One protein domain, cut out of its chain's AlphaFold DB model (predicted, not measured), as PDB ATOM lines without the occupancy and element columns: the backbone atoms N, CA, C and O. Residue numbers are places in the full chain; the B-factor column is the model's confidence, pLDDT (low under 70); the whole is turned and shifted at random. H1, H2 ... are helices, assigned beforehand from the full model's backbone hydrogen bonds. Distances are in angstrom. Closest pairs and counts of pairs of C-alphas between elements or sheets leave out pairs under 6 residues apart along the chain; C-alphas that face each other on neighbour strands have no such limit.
ATOM      1  N   ILE A   2     221.587 213.636 199.010       88.12
ATOM      2  CA  ILE A   2     222.186 214.025 200.309       88.12
ATOM      3  C   ILE A   2     221.145 214.270 201.416       88.12
ATOM      4  O   ILE A   2     221.345 213.831 202.542       88.12
ATOM      5  N   VAL A   3     220.004 214.887 201.089       91.50
ATOM      6  CA  VAL A   3     218.922 215.146 202.058       91.50
ATOM      7  C   VAL A   3     218.376 213.836 202.638       91.50
ATOM      8  O   VAL A   3     218.343 213.669 203.849       91.50
ATOM      9  N   ASN A   4     218.107 212.844 201.782       93.62
ATOM     10  CA  ASN A   4     217.642 211.521 202.211       93.62
ATOM     11  C   ASN A   4     218.653 210.803 203.124       93.62
ATOM     12  O   ASN A   4     218.249 210.072 204.025       93.62
ATOM     13  N   LEU A   5     219.960 211.000 202.904       92.31
ATOM     14  CA  LEU A   5     221.002 210.459 203.782       92.31
ATOM     15  C   LEU A   5     220.971 211.140 205.154       92.31
ATOM     16  O   LEU A   5     221.024 210.462 206.177       92.31
ATOM     17  N   ILE A   6     220.854 212.468 205.183       93.12
ATOM     18  CA  ILE A   6     220.747 213.235 206.430       93.12
ATOM     19  C   ILE A   6     219.502 212.802 207.210       93.12
ATOM     20  O   ILE A   6     219.604 212.532 208.405       93.12
ATOM     21  N   ASP A   7     218.356 212.656 206.547       94.94
ATOM     22  CA  ASP A   7     217.114 212.216 207.185       94.94
ATOM     23  C   ASP A   7     217.217 210.776 207.701       94.94
ATOM     24  O   ASP A   7     216.815 210.486 208.830       94.94
ATOM     25  N   TYR A   8     217.839 209.880 206.928       93.81
ATOM     26  CA  TYR A   8     218.117 208.509 207.354       93.81
ATOM     27  C   TYR A   8     218.966 208.463 208.631       93.81
ATOM     28  O   TYR A   8     218.682 207.669 209.537       93.81
ATOM     29  N   LEU A   9     219.998 209.311 208.699       93.69
ATOM     30  CA  LEU A   9     220.877 209.417 209.855       93.69
ATOM     31  C   LEU A   9     220.128 210.018 211.056       93.69
ATOM     32  O   LEU A   9     220.122 209.436 212.143       93.69
ATOM     33  N   LYS A  10     219.406 211.125 210.857       93.62
ATOM     34  CA  LYS A  10     218.591 211.769 211.899       93.62
ATOM     35  C   LYS A  10     217.513 210.843 212.466       93.62
ATOM     36  O   LYS A  10     217.205 210.951 213.648       93.62
ATOM     37  N   ALA A  11     216.989 209.909 211.672       96.31
ATOM     38  CA  ALA A  11     216.015 208.916 212.122       96.31
ATOM     39  C   ALA A  11     216.605 207.839 213.058       96.31
ATOM     40  O   ALA A  11     215.851 207.114 213.706       96.31
ATOM     41  N   ARG A  12     217.938 207.698 213.150       95.94
ATOM     42  CA  ARG A  12     218.611 206.653 213.954       95.94
ATOM     43  C   ARG A  12     219.687 207.216 214.895       95.94
ATOM     44  O   ARG A  12     220.822 206.726 214.904       95.94
ATOM     45  N   PRO A  13     219.353 208.184 215.763       93.06
ATOM     46  CA  PRO A  13     220.346 208.879 216.579       93.06
ATOM     47  C   PRO A  13     221.024 207.957 217.603       93.06
ATOM     48  O   PRO A  13     222.204 208.117 217.911       93.06
ATOM     49  N   ALA A  14     220.304 206.963 218.134       95.12
ATOM     50  CA  ALA A  14     220.871 205.988 219.065       95.12
ATOM     51  C   ALA A  14     221.930 205.103 218.388       95.12
ATOM     52  O   ALA A  14     223.006 204.898 218.948       95.12
ATOM     53  N   THR A  15     221.646 204.621 217.178       94.75
ATOM     54  CA  THR A  15     222.570 203.790 216.400       94.75
ATOM     55  C   THR A  15     223.823 204.571 216.037       94.75
ATOM     56  O   THR A  15     224.920 204.101 216.312       94.75
ATOM     57  N   ILE A  16     223.677 205.792 215.515       95.50
ATOM     58  CA  ILE A  16     224.822 206.645 215.161       95.50
ATOM     59  C   ILE A  16     225.705 206.900 216.371       95.50
ATOM     60  O   ILE A  16     226.909 206.697 216.303       95.50
ATOM     61  N   ARG A  17     225.111 207.279 217.504       95.56
ATOM     62  CA  ARG A  17     225.866 207.527 218.733       95.56
ATOM     63  C   ARG A  17     226.647 206.293 219.186       95.56
ATOM     64  O   ARG A  17     227.807 206.423 219.561       95.56
ATOM     65  N   ARG A  18     226.046 205.099 219.109       96.94
ATOM     66  CA  ARG A  18     226.748 203.834 219.393       96.94
ATOM     67  C   ARG A  18     227.909 203.603 218.426       96.94
ATOM     68  O   ARG A  18     228.978 203.228 218.885       96.94
ATOM     69  N   PHE A  19     227.728 203.869 217.132       96.88
ATOM     70  CA  PHE A  19     228.808 203.776 216.147       96.88
ATOM     71  C   PHE A  19     229.932 204.781 216.413       96.88
ATOM     72  O   PHE A  19     231.093 204.396 216.375       96.88
ATOM     73  N   CYS A  20     229.615 206.038 216.737       94.56
ATOM     74  CA  CYS A  20     230.618 207.046 217.083       94.56
ATOM     75  C   CYS A  20     231.412 206.645 218.331       94.56
ATOM     76  O   CYS A  20     232.640 206.665 218.301       94.56
ATOM     77  N   TYR A  21     230.734 206.227 219.407       94.81
ATOM     78  CA  TYR A  21     231.420 205.747 220.610       94.81
ATOM     79  C   TYR A  21     232.211 204.463 220.355       94.81
ATOM     80  O   TYR A  21     233.320 204.329 220.862       94.81
ATOM     81  N   GLY A  22     231.686 203.556 219.529       96.94
ATOM     82  CA  GLY A  22     232.401 202.365 219.082       96.94
ATOM     83  C   GLY A  22     233.676 202.720 218.320       96.94
ATOM     84  O   GLY A  22     234.732 202.182 218.624       96.94
ATOM     85  N   GLY A  23     233.610 203.679 217.394       95.44
ATOM     86  CA  GLY A  23     234.770 204.174 216.654       95.44
ATOM     87  C   GLY A  23     235.828 204.800 217.564       95.44
ATOM     88  O   GLY A  23     237.003 204.468 217.447       95.44
ATOM     89  N   ILE A  24     235.413 205.636 218.523       93.25
ATOM     90  CA  ILE A  24     236.321 206.204 219.534       93.25
ATOM     91  C   ILE A  24     236.989 205.084 220.343       93.25
ATOM     92  O   ILE A  24     238.207 205.096 220.509       93.25
ATOM     93  N   ALA A  25     236.222 204.091 220.804       93.38
ATOM     94  CA  ALA A  25     236.762 202.961 221.555       93.38
ATOM     95  C   ALA A  25     237.768 202.147 220.726       93.38
ATOM     96  O   ALA A  25     238.838 201.816 221.227       93.38
ATOM     97  N   VAL A  26     237.469 201.881 219.449       95.31
ATOM     98  CA  VAL A  26     238.383 201.191 218.525       95.31
ATOM     99  C   VAL A  26     239.686 201.969 218.352       95.31
ATOM    100  O   VAL A  26     240.752 201.365 218.406       95.31
ATOM    101  N   ILE A  27     239.626 203.296 218.201       92.69
ATOM    102  CA  ILE A  27     240.826 204.141 218.088       92.69
ATOM    103  C   ILE A  27     241.659 204.086 219.374       92.69
ATOM    104  O   ILE A  27     242.876 203.940 219.300       92.69
ATOM    105  N   ILE A  28     241.027 204.165 220.549       90.56
ATOM    106  CA  ILE A  28     241.733 204.097 221.838       90.56
ATOM    107  C   ILE A  28     242.399 202.729 222.020       90.56
ATOM    108  O   ILE A  28     243.587 202.668 222.328       90.56
ATOM    109  N   ILE A  29     241.665 201.638 221.785       92.12
ATOM    110  CA  ILE A  29     242.191 200.270 221.892       92.12
ATOM    111  C   ILE A  29     243.325 200.059 220.883       92.12
ATOM    112  O   ILE A  29     244.390 199.561 221.242       92.12
ATOM    113  N   GLY A  30     243.137 200.499 219.636       91.06
ATOM    114  CA  GLY A  30     244.177 200.470 218.612       91.06
ATOM    115  C   GLY A  30     245.421 201.239 219.050       91.06
ATOM    116  O   GLY A  30     246.527 200.725 218.933       91.06
ATOM    117  N   SER A  31     245.254 202.417 219.652       89.00
ATOM    118  CA  SER A  31     246.369 203.203 220.185       89.00
ATOM    119  C   SER A  31     247.080 202.543 221.368       89.00
ATOM    120  O   SER A  31     248.236 202.871 221.606       89.00
ATOM    121  N   MET A  32     246.427 201.661 222.125       85.94
ATOM    122  CA  MET A  32     247.067 200.921 223.219       85.94
ATOM    123  C   MET A  32     247.891 199.733 222.716       85.94
ATOM    124  O   MET A  32     248.889 199.388 223.338       85.94
ATOM    125  N   ILE A  33     247.455 199.096 221.626       87.19
ATOM    126  CA  ILE A  33     248.029 197.831 221.145       87.19
ATOM    127  C   ILE A  33     249.039 198.054 220.011       87.19
ATOM    128  O   ILE A  33     250.036 197.345 219.933       87.19
ATOM    129  N   LEU A  34     248.775 199.008 219.113       86.25
ATOM    130  CA  LEU A  34     249.535 199.193 217.869       86.25
ATOM    131  C   LEU A  34     250.627 200.262 217.969       86.25
ATOM    132  O   LEU A  34     251.540 200.269 217.148       86.25
ATOM    133  N   VAL A  35     250.519 201.198 218.914       82.00
ATOM    134  CA  VAL A  35     251.476 202.305 219.030       82.00
ATOM    135  C   VAL A  35     252.665 201.853 219.862       82.00
ATOM    136  O   VAL A  35     252.535 201.585 221.055       82.00
ATOM    137  N   ASP A  36     253.832 201.810 219.227       79.31
ATOM    138  CA  ASP A  36     255.090 201.567 219.919       79.31
ATOM    139  C   ASP A  36     255.476 202.793 220.764       79.31
ATOM    140  O   ASP A  36     255.658 203.900 220.254       79.31
ATOM    141  N   THR A  37     255.588 202.592 222.075       73.81
ATOM    142  CA  THR A  37     255.960 203.620 223.061       73.81
ATOM    143  C   THR A  37     257.403 203.471 223.546       73.81
ATOM    144  O   THR A  37     257.822 204.169 224.469       73.81
ATOM    145  N   HIS A  38     258.209 202.616 222.908       71.81
ATOM    146  CA  HIS A  38     259.594 202.356 223.308       71.81
ATOM    147  C   HIS A  38     260.489 203.613 223.286       71.81
ATOM    148  O   HIS A  38     261.452 203.709 224.048       71.81
ATOM    149  N   HIS A  39     260.149 204.611 222.465       71.31
ATOM    150  CA  HIS A  39     260.845 205.905 222.382       71.31
ATOM    151  C   HIS A  39     260.100 207.056 223.075       71.31
ATOM    152  O   HIS A  39     260.422 208.219 222.851       71.31
ATOM    153  N   ALA A  40     259.111 206.764 223.920       76.88
ATOM    154  CA  ALA A  40     258.407 207.794 224.673       76.88
ATOM    155  C   ALA A  40     259.401 208.623 225.505       76.88
ATOM    156  O   ALA A  40     260.150 208.088 226.328       76.88
ATOM    157  N   HIS A  41     259.422 209.938 225.295       74.81
ATOM    158  CA  HIS A  41     260.352 210.839 225.984       74.81
ATOM    159  C   HIS A  41     259.772 211.395 227.289       74.81
ATOM    160  O   HIS A  41     260.521 211.873 228.141       74.81
ATOM    161  N   THR A  42     258.455 211.293 227.484       81.06
ATOM    162  CA  THR A  42     257.762 211.814 228.666       81.06
ATOM    163  C   THR A  42     257.237 210.694 229.569       81.06
ATOM    164  O   THR A  42     256.946 209.580 229.131       81.06
ATOM    165  N   TRP A  43     257.122 210.975 230.873       85.06
ATOM    166  CA  TRP A  43     256.633 210.004 231.861       85.06
ATOM    167  C   TRP A  43     255.205 209.526 231.554       85.06
ATOM    168  O   TRP A  43     254.916 208.337 231.681       85.06
ATOM    169  N   VAL A  44     254.336 210.441 231.110       82.56
ATOM    170  CA  VAL A  44     252.926 210.164 230.790       82.56
ATOM    171  C   VAL A  44     252.776 209.239 229.585       82.56
ATOM    172  O   VAL A  44     251.985 208.305 229.648       82.56
ATOM    173  N   GLU A  45     253.573 209.430 228.532       81.25
ATOM    174  CA  GLU A  45     253.564 208.548 227.356       81.25
ATOM    175  C   GLU A  45     253.989 207.108 227.692       81.25
ATOM    176  O   GLU A  45     253.505 206.171 227.064       81.25
ATOM    177  N   LYS A  46     254.860 206.921 228.696       80.88
ATOM    178  CA  LYS A  46     255.318 205.588 229.133       80.88
ATOM    179  C   LYS A  46     254.318 204.852 230.022       80.88
ATOM    180  O   LYS A  46     254.248 203.630 229.967       80.88
ATOM    181  N   HIS A  47     253.602 205.573 230.887       83.69
ATOM    182  CA  HIS A  47     252.781 204.958 231.939       83.69
ATOM    183  C   HIS A  47     251.288 204.931 231.618       83.69
ATOM    184  O   HIS A  47     250.544 204.225 232.296       83.69
ATOM    185  N   ILE A  48     250.834 205.689 230.615       84.62
ATOM    186  CA  ILE A  48     249.422 205.767 230.236       84.62
ATOM    187  C   ILE A  48     249.235 205.101 228.865       84.62
ATOM    188  O   ILE A  48     249.505 205.722 227.833       84.62
ATOM    189  N   PRO A  49     248.729 203.854 228.820       84.06
ATOM    190  CA  PRO A  49     248.371 203.216 227.562       84.06
ATOM    191  C   PRO A  49     247.335 204.055 226.808       84.06
ATOM    192  O   PRO A  49     246.361 204.534 227.390       84.06
ATOM    193  N   GLY A  50     247.535 204.244 225.502       85.81
ATOM    194  CA  GLY A  50     246.612 205.025 224.673       85.81
ATOM    195  C   GLY A  50     246.640 206.535 224.943       85.81
ATOM    196  O   GLY A  50     245.708 207.232 224.535       85.81
ATOM    197  N   PHE A  51     247.691 207.048 225.600       88.44
ATOM    198  CA  PHE A  51     247.866 208.472 225.911       88.44
ATOM    199  C   PHE A  51     247.556 209.382 224.717       88.44
ATOM    200  O   PHE A  51     246.767 210.313 224.848       88.44
ATOM    201  N   TRP A  52     248.111 209.082 223.542       87.50
ATOM    202  CA  TRP A  52     247.940 209.906 222.345       87.50
ATOM    203  C   TRP A  52     246.490 209.981 221.856       87.50
ATOM    204  O   TRP A  52     246.026 211.062 221.498       87.50
ATOM    205  N   ALA A  53     245.739 208.875 221.895       91.44
ATOM    206  CA  ALA A  53     244.322 208.878 221.531       91.44
ATOM    207  C   ALA A  53     243.476 209.683 222.530       91.44
ATOM    208  O   ALA A  53     242.614 210.466 222.127       91.44
ATOM    209  N   ILE A  54     243.751 209.533 223.829       90.00
ATOM    210  CA  ILE A  54     243.076 210.295 224.889       90.00
ATOM    211  C   ILE A  54     243.394 211.788 224.749       90.00
ATOM    212  O   ILE A  54     242.489 212.622 224.773       90.00
ATOM    213  N   PHE A  55     244.668 212.124 224.553       91.50
ATOM    214  CA  PHE A  55     245.133 213.491 224.367       91.50
ATOM    215  C   PHE A  55     244.492 214.140 223.139       91.50
ATOM    216  O   PHE A  55     243.988 215.257 223.240       91.50
ATOM    217  N   ALA A  56     244.445 213.441 222.003       92.06
ATOM    218  CA  ALA A  56     243.801 213.939 220.791       92.06
ATOM    219  C   ALA A  56     242.300 214.193 221.009       92.06
ATOM    220  O   ALA A  56     241.785 215.247 220.623       92.06
ATOM    221  N   PHE A  57     241.602 213.269 221.673       93.12
ATOM    222  CA  PHE A  57     240.178 213.407 221.971       93.12
ATOM    223  C   PHE A  57     239.894 214.605 222.889       93.12
ATOM    224  O   PHE A  57     239.062 215.454 222.564       93.12
ATOM    225  N   LEU A  58     240.627 214.721 223.998       95.00
ATOM    226  CA  LEU A  58     240.483 215.832 224.940       95.00
ATOM    227  C   LEU A  58     240.855 217.173 224.302       95.00
ATOM    228  O   LEU A  58     240.117 218.146 224.450       95.00
ATOM    229  N   SER A  59     241.946 217.219 223.539       96.00
ATOM    230  CA  SER A  59     242.363 218.426 222.818       96.00
ATOM    231  C   SER A  59     241.299 218.869 221.820       96.00
ATOM    232  O   SER A  59     240.997 220.053 221.735       96.00
ATOM    233  N   THR A  60     240.662 217.929 221.117       95.75
ATOM    234  CA  THR A  60     239.556 218.240 220.199       95.75
ATOM    235  C   THR A  60     238.374 218.869 220.937       95.75
ATOM    236  O   THR A  60     237.830 219.868 220.473       95.75
ATOM    237  N   ILE A  61     238.001 218.343 222.109       96.44
ATOM    238  CA  ILE A  61     236.942 218.933 222.943       96.44
ATOM    239  C   ILE A  61     237.306 220.372 223.325       96.44
ATOM    240  O   ILE A  61     236.498 221.281 223.130       96.44
ATOM    241  N   VAL A  62     238.527 220.589 223.822       98.00
ATOM    242  CA  VAL A  62     239.023 221.926 224.180       98.00
ATOM    243  C   VAL A  62     238.961 222.863 222.976       98.00
ATOM    244  O   VAL A  62     238.426 223.964 223.092       98.00
ATOM    245  N   LEU A  63     239.430 222.421 221.807       96.88
ATOM    246  CA  LEU A  63     239.401 223.209 220.575       96.88
ATOM    247  C   LEU A  63     237.980 223.593 220.161       96.88
ATOM    248  O   LEU A  63     237.768 224.742 219.795       96.88
ATOM    249  N   ILE A  64     237.000 222.689 220.258       96.19
ATOM    250  CA  ILE A  64     235.593 223.002 219.956       96.19
ATOM    251  C   ILE A  64     235.087 224.132 220.861       96.19
ATOM    252  O   ILE A  64     234.472 225.086 220.380       96.19
ATOM    253  N   PHE A  65     235.360 224.057 222.166       97.06
ATOM    254  CA  PHE A  65     234.927 225.089 223.107       97.06
ATOM    255  C   PHE A  65     235.636 226.421 222.878       97.06
ATOM    256  O   PHE A  65     234.974 227.461 222.864       97.06
ATOM    257  N   VAL A  66     236.952 226.395 222.661       96.44
ATOM    258  CA  VAL A  66     237.753 227.594 222.387       96.44
ATOM    259  C   VAL A  66     237.323 228.239 221.074       96.44
ATOM    260  O   VAL A  66     237.082 229.442 221.048       96.44
ATOM    261  N   ALA A  67     237.145 227.460 220.005       94.38
ATOM    262  CA  ALA A  67     236.666 227.959 218.719       94.38
ATOM    263  C   ALA A  67     235.257 228.556 218.837       94.38
ATOM    264  O   ALA A  67     235.002 229.642 218.322       94.38
ATOM    265  N   GLY A  68     234.355 227.894 219.569       92.56
ATOM    266  CA  GLY A  68     233.015 228.418 219.823       92.56
ATOM    267  C   GLY A  68     233.023 229.707 220.650       92.56
ATOM    268  O   GLY A  68     232.231 230.611 220.389       92.56
ATOM    269  N   TRP A  69     233.907 229.810 221.645       94.94
ATOM    270  CA  TRP A  69     234.093 231.036 222.422       94.94
ATOM    271  C   TRP A  69     234.636 232.168 221.551       94.94
ATOM    272  O   TRP A  69     234.033 233.235 221.523       94.94
ATOM    273  N   LEU A  70     235.698 231.911 220.785       94.12
ATOM    274  CA  LEU A  70     236.267 232.876 219.850       94.12
ATOM    275  C   LEU A  70     235.208 233.365 218.851       94.12
ATOM    276  O   LEU A  70     235.036 234.570 218.712       94.12
ATOM    277  N   GLY A  71     234.431 232.463 218.240       90.81
ATOM    278  CA  GLY A  71     233.325 232.816 217.340       90.81
ATOM    279  C   GLY A  71     232.358 233.838 217.947       90.81
ATOM    280  O   GLY A  71     232.080 234.872 217.338       90.81
ATOM    281  N   ARG A  72     231.926 233.599 219.195       88.69
ATOM    282  CA  ARG A  72     231.049 234.513 219.955       88.69
ATOM    283  C   ARG A  72     231.727 235.818 220.376       88.69
ATOM    284  O   ARG A  72     231.029 236.803 220.585       88.69
ATOM    285  N   SER A  73     233.054 235.848 220.472       91.75
ATOM    286  CA  SER A  73     233.834 237.060 220.759       91.75
ATOM    287  C   SER A  73     233.924 238.030 219.570       91.75
ATOM    288  O   SER A  73     234.567 239.068 219.688       91.75
ATOM    289  N   GLY A  74     233.270 237.727 218.443       85.19
ATOM    290  CA  GLY A  74     233.047 238.692 217.361       85.19
ATOM    291  C   GLY A  74     233.898 238.491 216.108       85.19
ATOM    292  O   GLY A  74     233.867 239.343 215.227       85.19
TER     293      GLY A  74
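This is residues 2 to 74 of the 84 residues of an uncharacterized protein of Desulfobulbaceae bacterium (UniProt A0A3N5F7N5). Two long helices, H2 and H4, meet near their ends and make an open V, with the short helix H3 and its loop at the point of the V and H1 turned sideways at the far end of H2. The two arms of the V stick out freely: residues 2 to 23, which hold H1 and the first part of H2, and residues 58 to 74 of H4. The printed part has 73 residues with four named helices, in the order H1, H2, H3, H4, and no named strand; the class is all helix. It is only just extended, close to loose, with a radius of gyration of the C-alphas of 17.2 A, and its flat outline spans 48 by 36 by 18 A.

Start at H1, residues 2 to 10, and go through a tight link of 2 residues into H2, residues 13 to 33. These two are close but not clearly touching: their closest C-alphas, those of Leu 9 and Ile 16, are 7.2 A apart. Their lines are about perpendicular, at 84 degrees. A short link of 9 residues leads on to H3, residues 43 to 47, and H2 and H3 are apart. After a tight link of 3 residues comes H4, residues 51 to 74. H3 and H4 only just touch, with 3 pairs of C-alphas within 8 A, and touch only at the corner by their link; the closest C-alphas are those of Glu 45 and Phe 51, 5.9 A apart. Now look back to H2: its residues 27 to 31 alone touch residues 51 to 54 of H4, with the C-alphas of Ile 28 and Ala 53 closest at 5.4 A. H2 and H4 run opposite ways at a steep tilt of 50 degrees. H1 is apart from both H3 and H4. In the backbones of H1, H2 and H3 every O i to N i+4 pair is within hydrogen-bond range, and in H4 19 of 20 are.

Find C-alpha 2 at (222.186, 214.025, 200.309), where H1 begins; it measures 12.3 A from first to last C-alpha. H2 runs 30.2 A from C-alpha 13 at (220.346, 208.879, 216.579) to C-alpha 33. H3 measures 6.3 A from C-alpha 43 to C-alpha 47. H4, the longest helix with 24 residues, runs 34.7 A from C-alpha 51 to C-alpha 74 at (233.047, 238.692, 217.361).

The two C-alphas farthest apart are those of Asn 4 and Trp 43, at 49.0 A. The printed part has no cut, and no link is long. Read the B-factor column for the model's confidence: the mean pLDDT of the printed part is 90.2, that of H3 is 83, and no printed residue is under 70.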